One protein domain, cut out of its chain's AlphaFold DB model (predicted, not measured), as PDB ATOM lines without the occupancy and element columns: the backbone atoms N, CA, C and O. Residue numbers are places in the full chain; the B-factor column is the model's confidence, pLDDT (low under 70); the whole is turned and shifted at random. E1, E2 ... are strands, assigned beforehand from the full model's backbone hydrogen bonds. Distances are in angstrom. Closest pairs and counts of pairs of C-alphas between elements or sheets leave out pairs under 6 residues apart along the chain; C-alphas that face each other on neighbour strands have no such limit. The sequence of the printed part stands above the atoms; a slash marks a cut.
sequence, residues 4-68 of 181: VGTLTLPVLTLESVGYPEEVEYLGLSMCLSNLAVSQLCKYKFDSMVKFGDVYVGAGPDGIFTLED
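This is residues 4 to 68 of the 181 residues of an uncharacterized protein of Deltaproteobacteria bacterium (UniProt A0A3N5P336). Two hairpins and a small three-stranded sheet are strung along the printed part: the hairpin of E1 and E2 makes a long arm at one end, residues 19 to 25 lead away from it, and at the other end the hairpin of E3 and E4 and the sheet of E5, E6 and E7 form a loose fork. Residues 8 to 13 and 31 to 36, at the turns of the two hairpins, stick out. The 65 printed residues hold seven named strands, E1 to E7 in chain order, and no named helix; the class is all strand, and each sheet is antiparallel. The whole is extended, with a radius of gyration of the C-alphas of 20.7 A and spans of 67 by 27 by 17 A.

E1, residues 4 to 9, and E2, residues 12 to 18, form an antiparallel hairpin at 167 degrees; N 7 and O 14 are 3.1 A apart, within hydrogen-bond range. E3, residues 26 to 30, and E4, residues 37 to 41, form another at 156 degrees, with N 29 and O 38 at 2.9 A. E5, residues 47 to 51, E6, residues 54 to 59, and E7, residues 62 to 65, are a meander, each strand the antiparallel neighbour of the one before; N 49 and O 56, and N 57 and O 64, are each 2.9 A apart. E2 and E3 are apart, and so are E4 and E5.

E1 begins at C-alpha 4 (9.914, 18.586, -65.209) and is 16.5 A long. E2 measures 19.4 A, E3 13.0 A, E4 12.8 A, E5 12.5 A and E6 16.4 A. E7, 10.3 A, ends at C-alpha 65 (-4.185, -1.449, -39.596).

The C-alphas farthest apart, those of Pro 10 and Ser 33, are 68.7 A apart. The printed part has no cut and no long link. Its mean pLDDT is 76.2; 19 residues are under 70, among them 4 to 9 and 18 to 25.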
ATOM      1  N   VAL A   4       9.620  17.724 -64.059       68.56
ATOM      2  CA  VAL A   4       9.914  18.586 -65.209       68.56
ATOM      3  C   VAL A   4      10.542  17.740 -66.309       68.56
ATOM      4  O   VAL A   4      11.577  17.109 -66.099       68.56
ATOM      5  N   GLY A   5       9.901  17.724 -67.475       67.88
ATOM      6  CA  GLY A   5      10.432  17.116 -68.691       67.88
ATOM      7  C   GLY A   5      10.767  18.198 -69.711       67.88
ATOM      8  O   GLY A   5       9.888  18.989 -70.067       67.88
ATOM      9  N   THR A   6      12.009  18.215 -70.194       69.62
ATOM     10  CA  THR A   6      12.481  19.177 -71.202       69.62
ATOM     11  C   THR A   6      12.867  18.452 -72.488       69.62
ATOM     12  O   THR A   6      13.661  17.511 -72.460       69.62
ATOM     13  N   LEU A   7      12.332  18.911 -73.623       58.41
ATOM     14  CA  LEU A   7      12.758  18.493 -74.960       58.41
ATOM     15  C   LEU A   7      13.353  19.699 -75.693       58.41
ATOM     16  O   LEU A   7      12.670  20.709 -75.888       58.41
ATOM     17  N   THR A   8      14.603  19.572 -76.134       58.00
ATOM     18  CA  THR A   8      15.325  20.657 -76.810       58.00
ATOM     19  C   THR A   8      15.597  20.300 -78.266       58.00
ATOM     20  O   THR A   8      16.307  19.338 -78.564       58.00
ATOM     21  N   LEU A   9      15.050  21.100 -79.178       64.62
ATOM     22  CA  LEU A   9      15.339  21.093 -80.611       64.62
ATOM     23  C   LEU A   9      16.085  22.390 -80.976       64.62
ATOM     24  O   LEU A   9      15.947  23.387 -80.269       64.62
ATOM     25  N   PRO A  10      16.854  22.435 -82.081       73.94
ATOM     26  CA  PRO A  10      17.757  23.553 -82.390       73.94
ATOM     27  C   PRO A  10      17.107  24.946 -82.489       73.94
ATOM     28  O   PRO A  10      17.825  25.939 -82.458       73.94
ATOM     29  N   VAL A  11      15.775  25.042 -82.601       71.62
ATOM     30  CA  VAL A  11      15.038  26.322 -82.658       71.62
ATOM     31  C   VAL A  11      13.822  26.338 -81.712       71.62
ATOM     32  O   VAL A  11      13.006  27.251 -81.766       71.62
ATOM     33  N   LEU A  12      13.652  25.328 -80.852       45.03
ATOM     34  CA  LEU A  12      12.477  25.222 -79.984       45.03
ATOM     35  C   LEU A  12      12.808  24.462 -78.698       45.03
ATOM     36  O   LEU A  12      13.264  23.320 -78.752       45.03
ATOM     37  N   THR A  13      12.487  25.069 -77.559       61.72
ATOM     38  CA  THR A  13      12.506  24.407 -76.250       61.72
ATOM     39  C   THR A  13      11.072  24.246 -75.771       61.72
ATOM     40  O   THR A  13      10.328  25.225 -75.705       61.72
ATOM     41  N   LEU A  14      10.684  23.012 -75.451       53.25
ATOM     42  CA  LEU A  14       9.405  22.707 -74.818       53.25
ATOM     43  C   LEU A  14       9.664  22.254 -73.385       53.25
ATOM     44  O   LEU A  14      10.383  21.280 -73.151       53.25
ATOM     45  N   GLU A  15       9.056  22.966 -72.441       71.81
ATOM     46  CA  GLU A  15       9.046  22.612 -71.027       71.81
ATOM     47  C   GLU A  15       7.655  22.103 -70.665       71.81
ATOM     48  O   GLU A  15       6.646  22.773 -70.891       71.81
ATOM     49  N   SER A  16       7.605  20.892 -70.121       59.09
ATOM     50  CA  SER A  16       6.399  20.340 -69.516       59.09
ATOM     51  C   SER A  16       6.600  20.274 -68.012       59.09
ATOM     52  O   SER A  16       7.595  19.726 -67.530       59.09
ATOM     53  N   VAL A  17       5.657  20.854 -67.275       74.06
ATOM     54  CA  VAL A  17       5.612  20.777 -65.816       74.06
ATOM     55  C   VAL A  17       4.377  19.971 -65.452       74.06
ATOM     56  O   VAL A  17       3.251  20.419 -65.661       74.06
ATOM     57  N   GLY A  18       4.600  18.761 -64.946       56.53
ATOM     58  CA  GLY A  18       3.553  17.935 -64.365       56.53
ATOM     59  C   GLY A  18       3.455  18.204 -62.869       56.53
ATOM     60  O   GLY A  18       4.445  18.065 -62.142       56.53
ATOM     61  N   TYR A  19       2.260  18.559 -62.408       64.31
ATOM     62  CA  TYR A  19       1.923  18.510 -60.990       64.31
ATOM     63  C   TYR A  19       1.279  17.149 -60.725       64.31
ATOM     64  O   TYR A  19       0.314  16.819 -61.419       64.31
ATOM     65  N   PRO A  20       1.794  16.328 -59.791       59.41
ATOM     66  CA  PRO A  20       1.025  15.185 -59.329       59.41
ATOM     67  C   PRO A  20      -0.274  15.724 -58.725       59.41
ATOM     68  O   PRO A  20      -0.241  16.573 -57.835       59.41
ATOM     69  N   GLU A  21      -1.407  15.279 -59.257       56.44
ATOM     70  CA  GLU A  21      -2.707  15.552 -58.662       56.44
ATOM     71  C   GLU A  21      -2.770  14.706 -57.387       56.44
ATOM     72  O   GLU A  21      -2.896  13.481 -57.436       56.44
ATOM     73  N   GLU A  22      -2.557  15.329 -56.228       60.22
ATOM     74  CA  GLU A  22      -2.855  14.656 -54.972       60.22
ATOM     75  C   GLU A  22      -4.369  14.517 -54.903       60.22
ATOM     76  O   GLU A  22      -5.083  15.488 -54.666       60.22
ATOM     77  N   VAL A  23      -4.868  13.310 -55.169       57.88
ATOM     78  CA  VAL A  23      -6.274  12.994 -54.934       57.88
ATOM     79  C   VAL A  23      -6.529  13.203 -53.445       57.88
ATOM     80  O   VAL A  23      -6.055  12.434 -52.601       57.88
ATOM     81  N   GLU A  24      -7.236  14.281 -53.119       63.44
ATOM     82  CA  GLU A  24      -7.726  14.529 -51.774       63.44
ATOM     83  C   GLU A  24      -8.917  13.606 -51.526       63.44
ATOM     84  O   GLU A  24     -10.001  13.771 -52.084       63.44
ATOM     85  N   TYR A  25      -8.703  12.601 -50.681       69.00
ATOM     86  CA  TYR A  25      -9.781  11.770 -50.169       69.00
ATOM     87  C   TYR A  25     -10.442  12.501 -48.998       69.00
ATOM     88  O   TYR A  25      -9.781  12.809 -48.001       69.00
ATOM     89  N   LEU A  26     -11.744  12.767 -49.129       76.25
ATOM     90  CA  LEU A  26     -12.600  13.291 -48.066       76.25
ATOM     91  C   LEU A  26     -13.516  12.172 -47.565       76.25
ATOM     92  O   LEU A  26     -14.498  11.818 -48.218       76.25
ATOM     93  N   GLY A  27     -13.205  11.628 -46.392       79.50
ATOM     94  CA  GLY A  27     -14.108  10.744 -45.666       79.50
ATOM     95  C   GLY A  27     -15.077  11.556 -44.812       79.50
ATOM     96  O   GLY A  27     -14.674  12.508 -44.150       79.50
ATOM     97  N   LEU A  28     -16.353  11.176 -44.790       81.88
ATOM     98  CA  LEU A  28     -17.343  11.739 -43.871       81.88
ATOM     99  C   LEU A  28     -17.902  10.617 -42.998       81.88
ATOM    100  O   LEU A  28     -18.391   9.614 -43.513       81.88
ATOM    101  N   SER A  29     -17.856  10.800 -41.682       82.62
ATOM    102  CA  SER A  29     -18.485   9.908 -40.709       82.62
ATOM    103  C   SER A  29     -19.560  10.681 -39.959       82.62
ATOM    104  O   SER A  29     -19.282  11.743 -39.415       82.62
ATOM    105  N   MET A  30     -20.797  10.181 -39.947       83.62
ATOM    106  CA  MET A  30     -21.917  10.840 -39.273       83.62
ATOM    107  C   MET A  30     -22.390  10.010 -38.084       83.62
ATOM    108  O   MET A  30     -22.786   8.854 -38.230       83.62
ATOM    109  N   CYS A  31     -22.430  10.633 -36.911       81.06
ATOM    110  CA  CYS A  31     -23.076  10.062 -35.743       81.06
ATOM    111  C   CYS A  31     -24.596  10.230 -35.874       81.06
ATOM    112  O   CYS A  31     -25.123  11.332 -35.770       81.06
ATOM    113  N   LEU A  32     -25.329   9.139 -36.106       87.06
ATOM    114  CA  LEU A  32     -26.772   9.205 -36.383       87.06
ATOM    115  C   LEU A  32     -27.626   9.654 -35.184       87.06
ATOM    116  O   LEU A  32     -28.774  10.046 -35.372       87.06
ATOM    117  N   SER A  33     -27.093   9.604 -33.959       87.69
ATOM    118  CA  SER A  33     -27.832  10.006 -32.755       87.69
ATOM    119  C   SER A  33     -27.917  11.523 -32.580       87.69
ATOM    120  O   SER A  33     -28.925  12.018 -32.082       87.69
ATOM    121  N   ASN A  34     -26.882  12.263 -32.990       85.19
ATOM    122  CA  ASN A  34     -26.809  13.722 -32.858       85.19
ATOM    123  C   ASN A  34     -26.537  14.449 -34.188       85.19
ATOM    124  O   ASN A  34     -26.434  15.673 -34.198       85.19
ATOM    125  N   LEU A  35     -26.437  13.706 -35.293       88.06
ATOM    126  CA  LEU A  35     -26.131  14.180 -36.645       88.06
ATOM    127  C   LEU A  35     -24.793  14.929 -36.764       88.06
ATOM    128  O   LEU A  35     -24.567  15.628 -37.752       88.06
ATOM    129  N   ALA A  36     -23.895  14.783 -35.784       77.88
ATOM    130  CA  ALA A  36     -22.554  15.340 -35.869       77.88
ATOM    131  C   ALA A  36     -21.776  14.632 -36.982       77.88
ATOM    132  O   ALA A  36     -21.820  13.406 -37.093       77.88
ATOM    133  N   VAL A  37     -21.070  15.410 -37.801       84.81
ATOM    134  CA  VAL A  37     -20.266  14.905 -38.917       84.81
ATOM    135  C   VAL A  37     -18.794  15.146 -38.618       84.81
ATOM    136  O   VAL A  37     -18.382  16.288 -38.428       84.81
ATOM    137  N   SER A  38     -18.009  14.077 -38.628       82.69
ATOM    138  CA  SER A  38     -16.551  14.114 -38.624       82.69
ATOM    139  C   SER A  38     -16.040  14.027 -40.057       82.69
ATOM    140  O   SER A  38     -16.538  13.228 -40.854       82.69
ATOM    141  N   GLN A  39     -15.038  14.839 -40.374       83.00
ATOM    142  CA  GLN A  39     -14.331  14.779 -41.648       83.00
ATOM    143  C   GLN A  39     -12.994  14.080 -41.427       83.00
ATOM    144  O   GLN A  39     -12.241  14.448 -40.529       83.00
ATOM    145  N   LEU A  40     -12.722  13.060 -42.231       76.94
ATOM    146  CA  LEU A  40     -11.468  12.323 -42.240       76.94
ATOM    147  C   LEU A  40     -10.700  12.755 -43.485       76.94
ATOM    148  O   LEU A  40     -11.057  12.388 -44.606       76.94
ATOM    149  N   CYS A  41      -9.667  13.563 -43.285       73.56
ATOM    150  CA  CYS A  41      -8.765  13.986 -44.349       73.56
ATOM    151  C   CYS A  41      -7.572  13.024 -44.421       73.56
ATOM    152  O   CYS A  41      -7.173  12.454 -43.409       73.56
ATOM    153  N   LYS A  42      -6.976  12.865 -45.611       72.50
ATOM    154  CA  LYS A  42      -5.766  12.041 -45.837       72.50
ATOM    155  C   LYS A  42      -5.934  10.536 -45.559       72.50
ATOM    156  O   LYS A  42      -4.946   9.813 -45.471       72.50
ATOM    157  N   TYR A  43      -7.170  10.047 -45.502       74.25
ATOM    158  CA  TYR A  43      -7.493   8.625 -45.374       74.25
ATOM    159  C   TYR A  43      -7.596   7.982 -46.771       74.25
ATOM    160  O   TYR A  43      -8.669   7.941 -47.372       74.25
ATOM    161  N   LYS A  44      -6.461   7.531 -47.327       76.25
ATOM    162  CA  LYS A  44      -6.352   6.994 -48.702       76.25
ATOM    163  C   LYS A  44      -6.668   5.490 -48.785       76.25
ATOM    164  O   LYS A  44      -5.858   4.713 -49.283       76.25
ATOM    165  N   PHE A  45      -7.824   5.072 -48.272       81.69
ATOM    166  CA  PHE A  45      -8.264   3.673 -48.346       81.69
ATOM    167  C   PHE A  45      -9.491   3.532 -49.245       81.69
ATOM    168  O   PHE A  45     -10.466   4.265 -49.095       81.69
ATOM    169  N   ASP A  46      -9.454   2.549 -50.140       84.25
ATOM    170  CA  ASP A  46     -10.551   2.216 -51.054       84.25
ATOM    171  C   ASP A  46     -11.642   1.394 -50.355       84.25
ATOM    172  O   ASP A  46     -12.805   1.378 -50.762       84.25
ATOM    173  N   SER A  47     -11.267   0.666 -49.302       83.75
ATOM    174  CA  SER A  47     -12.190  -0.143 -48.513       83.75
ATOM    175  C   SER A  47     -11.710  -0.289 -47.076       83.75
ATOM    176  O   SER A  47     -10.513  -0.243 -46.793       83.75
ATOM    177  N   MET A  48     -12.661  -0.460 -46.161       85.38
ATOM    178  CA  MET A  48     -12.404  -0.631 -44.736       85.38
ATOM    179  C   MET A  48     -13.272  -1.754 -44.180       85.38
ATOM    180  O   MET A  48     -14.438  -1.896 -44.555       85.38
ATOM    181  N   VAL A  49     -12.721  -2.540 -43.263       87.00
ATOM    182  CA  VAL A  49     -13.453  -3.597 -42.564       87.00
ATOM    183  C   VAL A  49     -12.974  -3.705 -41.123       87.00
ATOM    184  O   VAL A  49     -11.796  -3.517 -40.829       87.00
ATOM    185  N   LYS A  50     -13.890  -4.039 -40.214       86.44
ATOM    186  CA  LYS A  50     -13.526  -4.532 -38.887       86.44
ATOM    187  C   LYS A  50     -13.348  -6.048 -38.969       86.44
ATOM    188  O   LYS A  50     -14.316  -6.761 -39.233       86.44
ATOM    189  N   PHE A  51     -12.131  -6.538 -38.756       88.19
ATOM    190  CA  PHE A  51     -11.814  -7.965 -38.731       88.19
ATOM    191  C   PHE A  51     -11.393  -8.370 -37.314       88.19
ATOM    192  O   PHE A  51     -10.301  -8.041 -36.856       88.19
ATOM    193  N   GLY A  52     -12.284  -9.056 -36.592       89.94
ATOM    194  CA  GLY A  52     -12.114  -9.249 -35.149       89.94
ATOM    195  C   GLY A  52     -12.184  -7.905 -34.423       89.94
ATOM    196  O   GLY A  52     -13.158  -7.176 -34.599       89.94
ATOM    197  N   ASP A  53     -11.149  -7.566 -33.655       87.06
ATOM    198  CA  ASP A  53     -11.032  -6.288 -32.936       87.06
ATOM    199  C   ASP A  53     -10.181  -5.240 -33.671       87.06
ATOM    200  O   ASP A  53      -9.985  -4.142 -33.162       87.06
ATOM    201  N   VAL A  54      -9.714  -5.550 -34.884       86.00
ATOM    202  CA  VAL A  54      -8.832  -4.671 -35.660       86.00
ATOM    203  C   VAL A  54      -9.615  -4.005 -36.785       86.00
ATOM    204  O   VAL A  54     -10.323  -4.670 -37.549       86.00
ATOM    205  N   TYR A  55      -9.473  -2.688 -36.907       87.19
ATOM    206  CA  TYR A  55      -9.916  -1.957 -38.088       87.19
ATOM    207  C   TYR A  55      -8.819  -2.012 -39.146       87.19
ATOM    208  O   TYR A  55      -7.657  -1.738 -38.867       87.19
ATOM    209  N   VAL A  56      -9.186  -2.404 -40.361       88.69
ATOM    210  CA  VAL A  56      -8.252  -2.607 -41.468       88.69
ATOM    211  C   VAL A  56      -8.707  -1.769 -42.654       88.69
ATOM    212  O   VAL A  56      -9.873  -1.839 -43.044       88.69
ATOM    213  N   GLY A  57      -7.785  -0.994 -43.219       88.50
ATOM    214  CA  GLY A  57      -7.958  -0.265 -44.471       88.50
ATOM    215  C   GLY A  57      -7.163  -0.928 -45.593       88.50
ATOM    216  O   GLY A  57      -6.025  -1.347 -45.385       88.50
ATOM    217  N   ALA A  58      -7.748  -1.033 -46.783       88.69
ATOM    218  CA  ALA A  58      -7.060  -1.492 -47.985       88.69
ATOM    219  C   ALA A  58      -7.079  -0.396 -49.053       88.69
ATOM    220  O   ALA A  58      -8.112   0.239 -49.272       88.69
ATOM    221  N   GLY A  59      -5.942  -0.190 -49.710       87.62
ATOM    222  CA  GLY A  59      -5.768   0.763 -50.804       87.62
ATOM    223  C   GLY A  59      -4.639   0.341 -51.754       87.62
ATOM    224  O   GLY A  59      -4.101  -0.763 -51.614       87.62
ATOM    225  N   PRO A  60      -4.240   1.204 -52.707       84.31
ATOM    226  CA  PRO A  60      -3.228   0.881 -53.720       84.31
ATOM    227  C   PRO A  60      -1.860   0.513 -53.136       84.31
ATOM    228  O   PRO A  60      -1.136  -0.296 -53.714       84.31
ATOM    229  N   ASP A  61      -1.535   1.073 -51.969       83.81
ATOM    230  CA  ASP A  61      -0.266   0.857 -51.270       83.81
ATOM    231  C   ASP A  61      -0.272  -0.402 -50.378       83.81
ATOM    232  O   ASP A  61       0.751  -0.753 -49.792       83.81
ATOM    233  N   GLY A  62      -1.408  -1.107 -50.280       87.12
ATOM    234  CA  GLY A  62      -1.548  -2.352 -49.526       87.12
ATOM    235  C   GLY A  62      -2.652  -2.328 -48.469       87.12
ATOM    236  O   GLY A  62      -3.644  -1.607 -48.578       87.12
ATOM    237  N   ILE A  63      -2.488  -3.178 -47.455       87.56
ATOM    238  CA  ILE A  63      -3.421  -3.348 -46.338       87.56
ATOM    239  C   ILE A  63      -2.748  -2.827 -45.069       87.56
ATOM    240  O   ILE A  63      -1.653  -3.272 -44.731       87.56
ATOM    241  N   PHE A  64      -3.420  -1.920 -44.366       85.38
ATOM    242  CA  PHE A  64      -2.910  -1.243 -43.179       85.38
ATOM    243  C   PHE A  64      -3.890  -1.400 -42.019       85.38
ATOM    244  O   PHE A  64      -5.109  -1.400 -42.217       85.38
ATOM    245  N   THR A  65      -3.365  -1.535 -40.804       86.75
ATOM    246  CA  THR A  65      -4.185  -1.449 -39.596       86.75
ATOM    247  C   THR A  65      -4.473   0.018 -39.288       86.75
ATOM    248  O   THR A  65      -3.619   0.890 -39.443       86.75
ATOM    249  N   LEU A  66      -5.717   0.297 -38.917       80.69
ATOM    250  CA  LEU A  66      -6.193   1.613 -38.511       80.69
ATOM    251  C   LEU A  66      -6.188   1.622 -36.984       80.69
ATOM    252  O   LEU A  66      -7.214   1.400 -36.343       80.69
ATOM    253  N   GLU A  67      -4.991   1.719 -36.423       74.00
ATOM    254  CA  GLU A  67      -4.772   1.765 -34.979       74.00
ATOM    255  C   GLU A  67      -4.789   3.213 -34.485       74.00
ATOM    256  O   GLU A  67      -4.523   4.141 -35.255       74.00
ATOM    257  N   ASP A  68      -5.084   3.394 -33.196       65.38
ATOM    258  CA  ASP A  68      -4.755   4.640 -32.508       65.38
ATOM    259  C   ASP A  68      -3.231   4.778 -32.515       65.38
ATOM    260  O   ASP A  68      -2.505   3.919 -32.010       65.38
TER     261      ASP A  68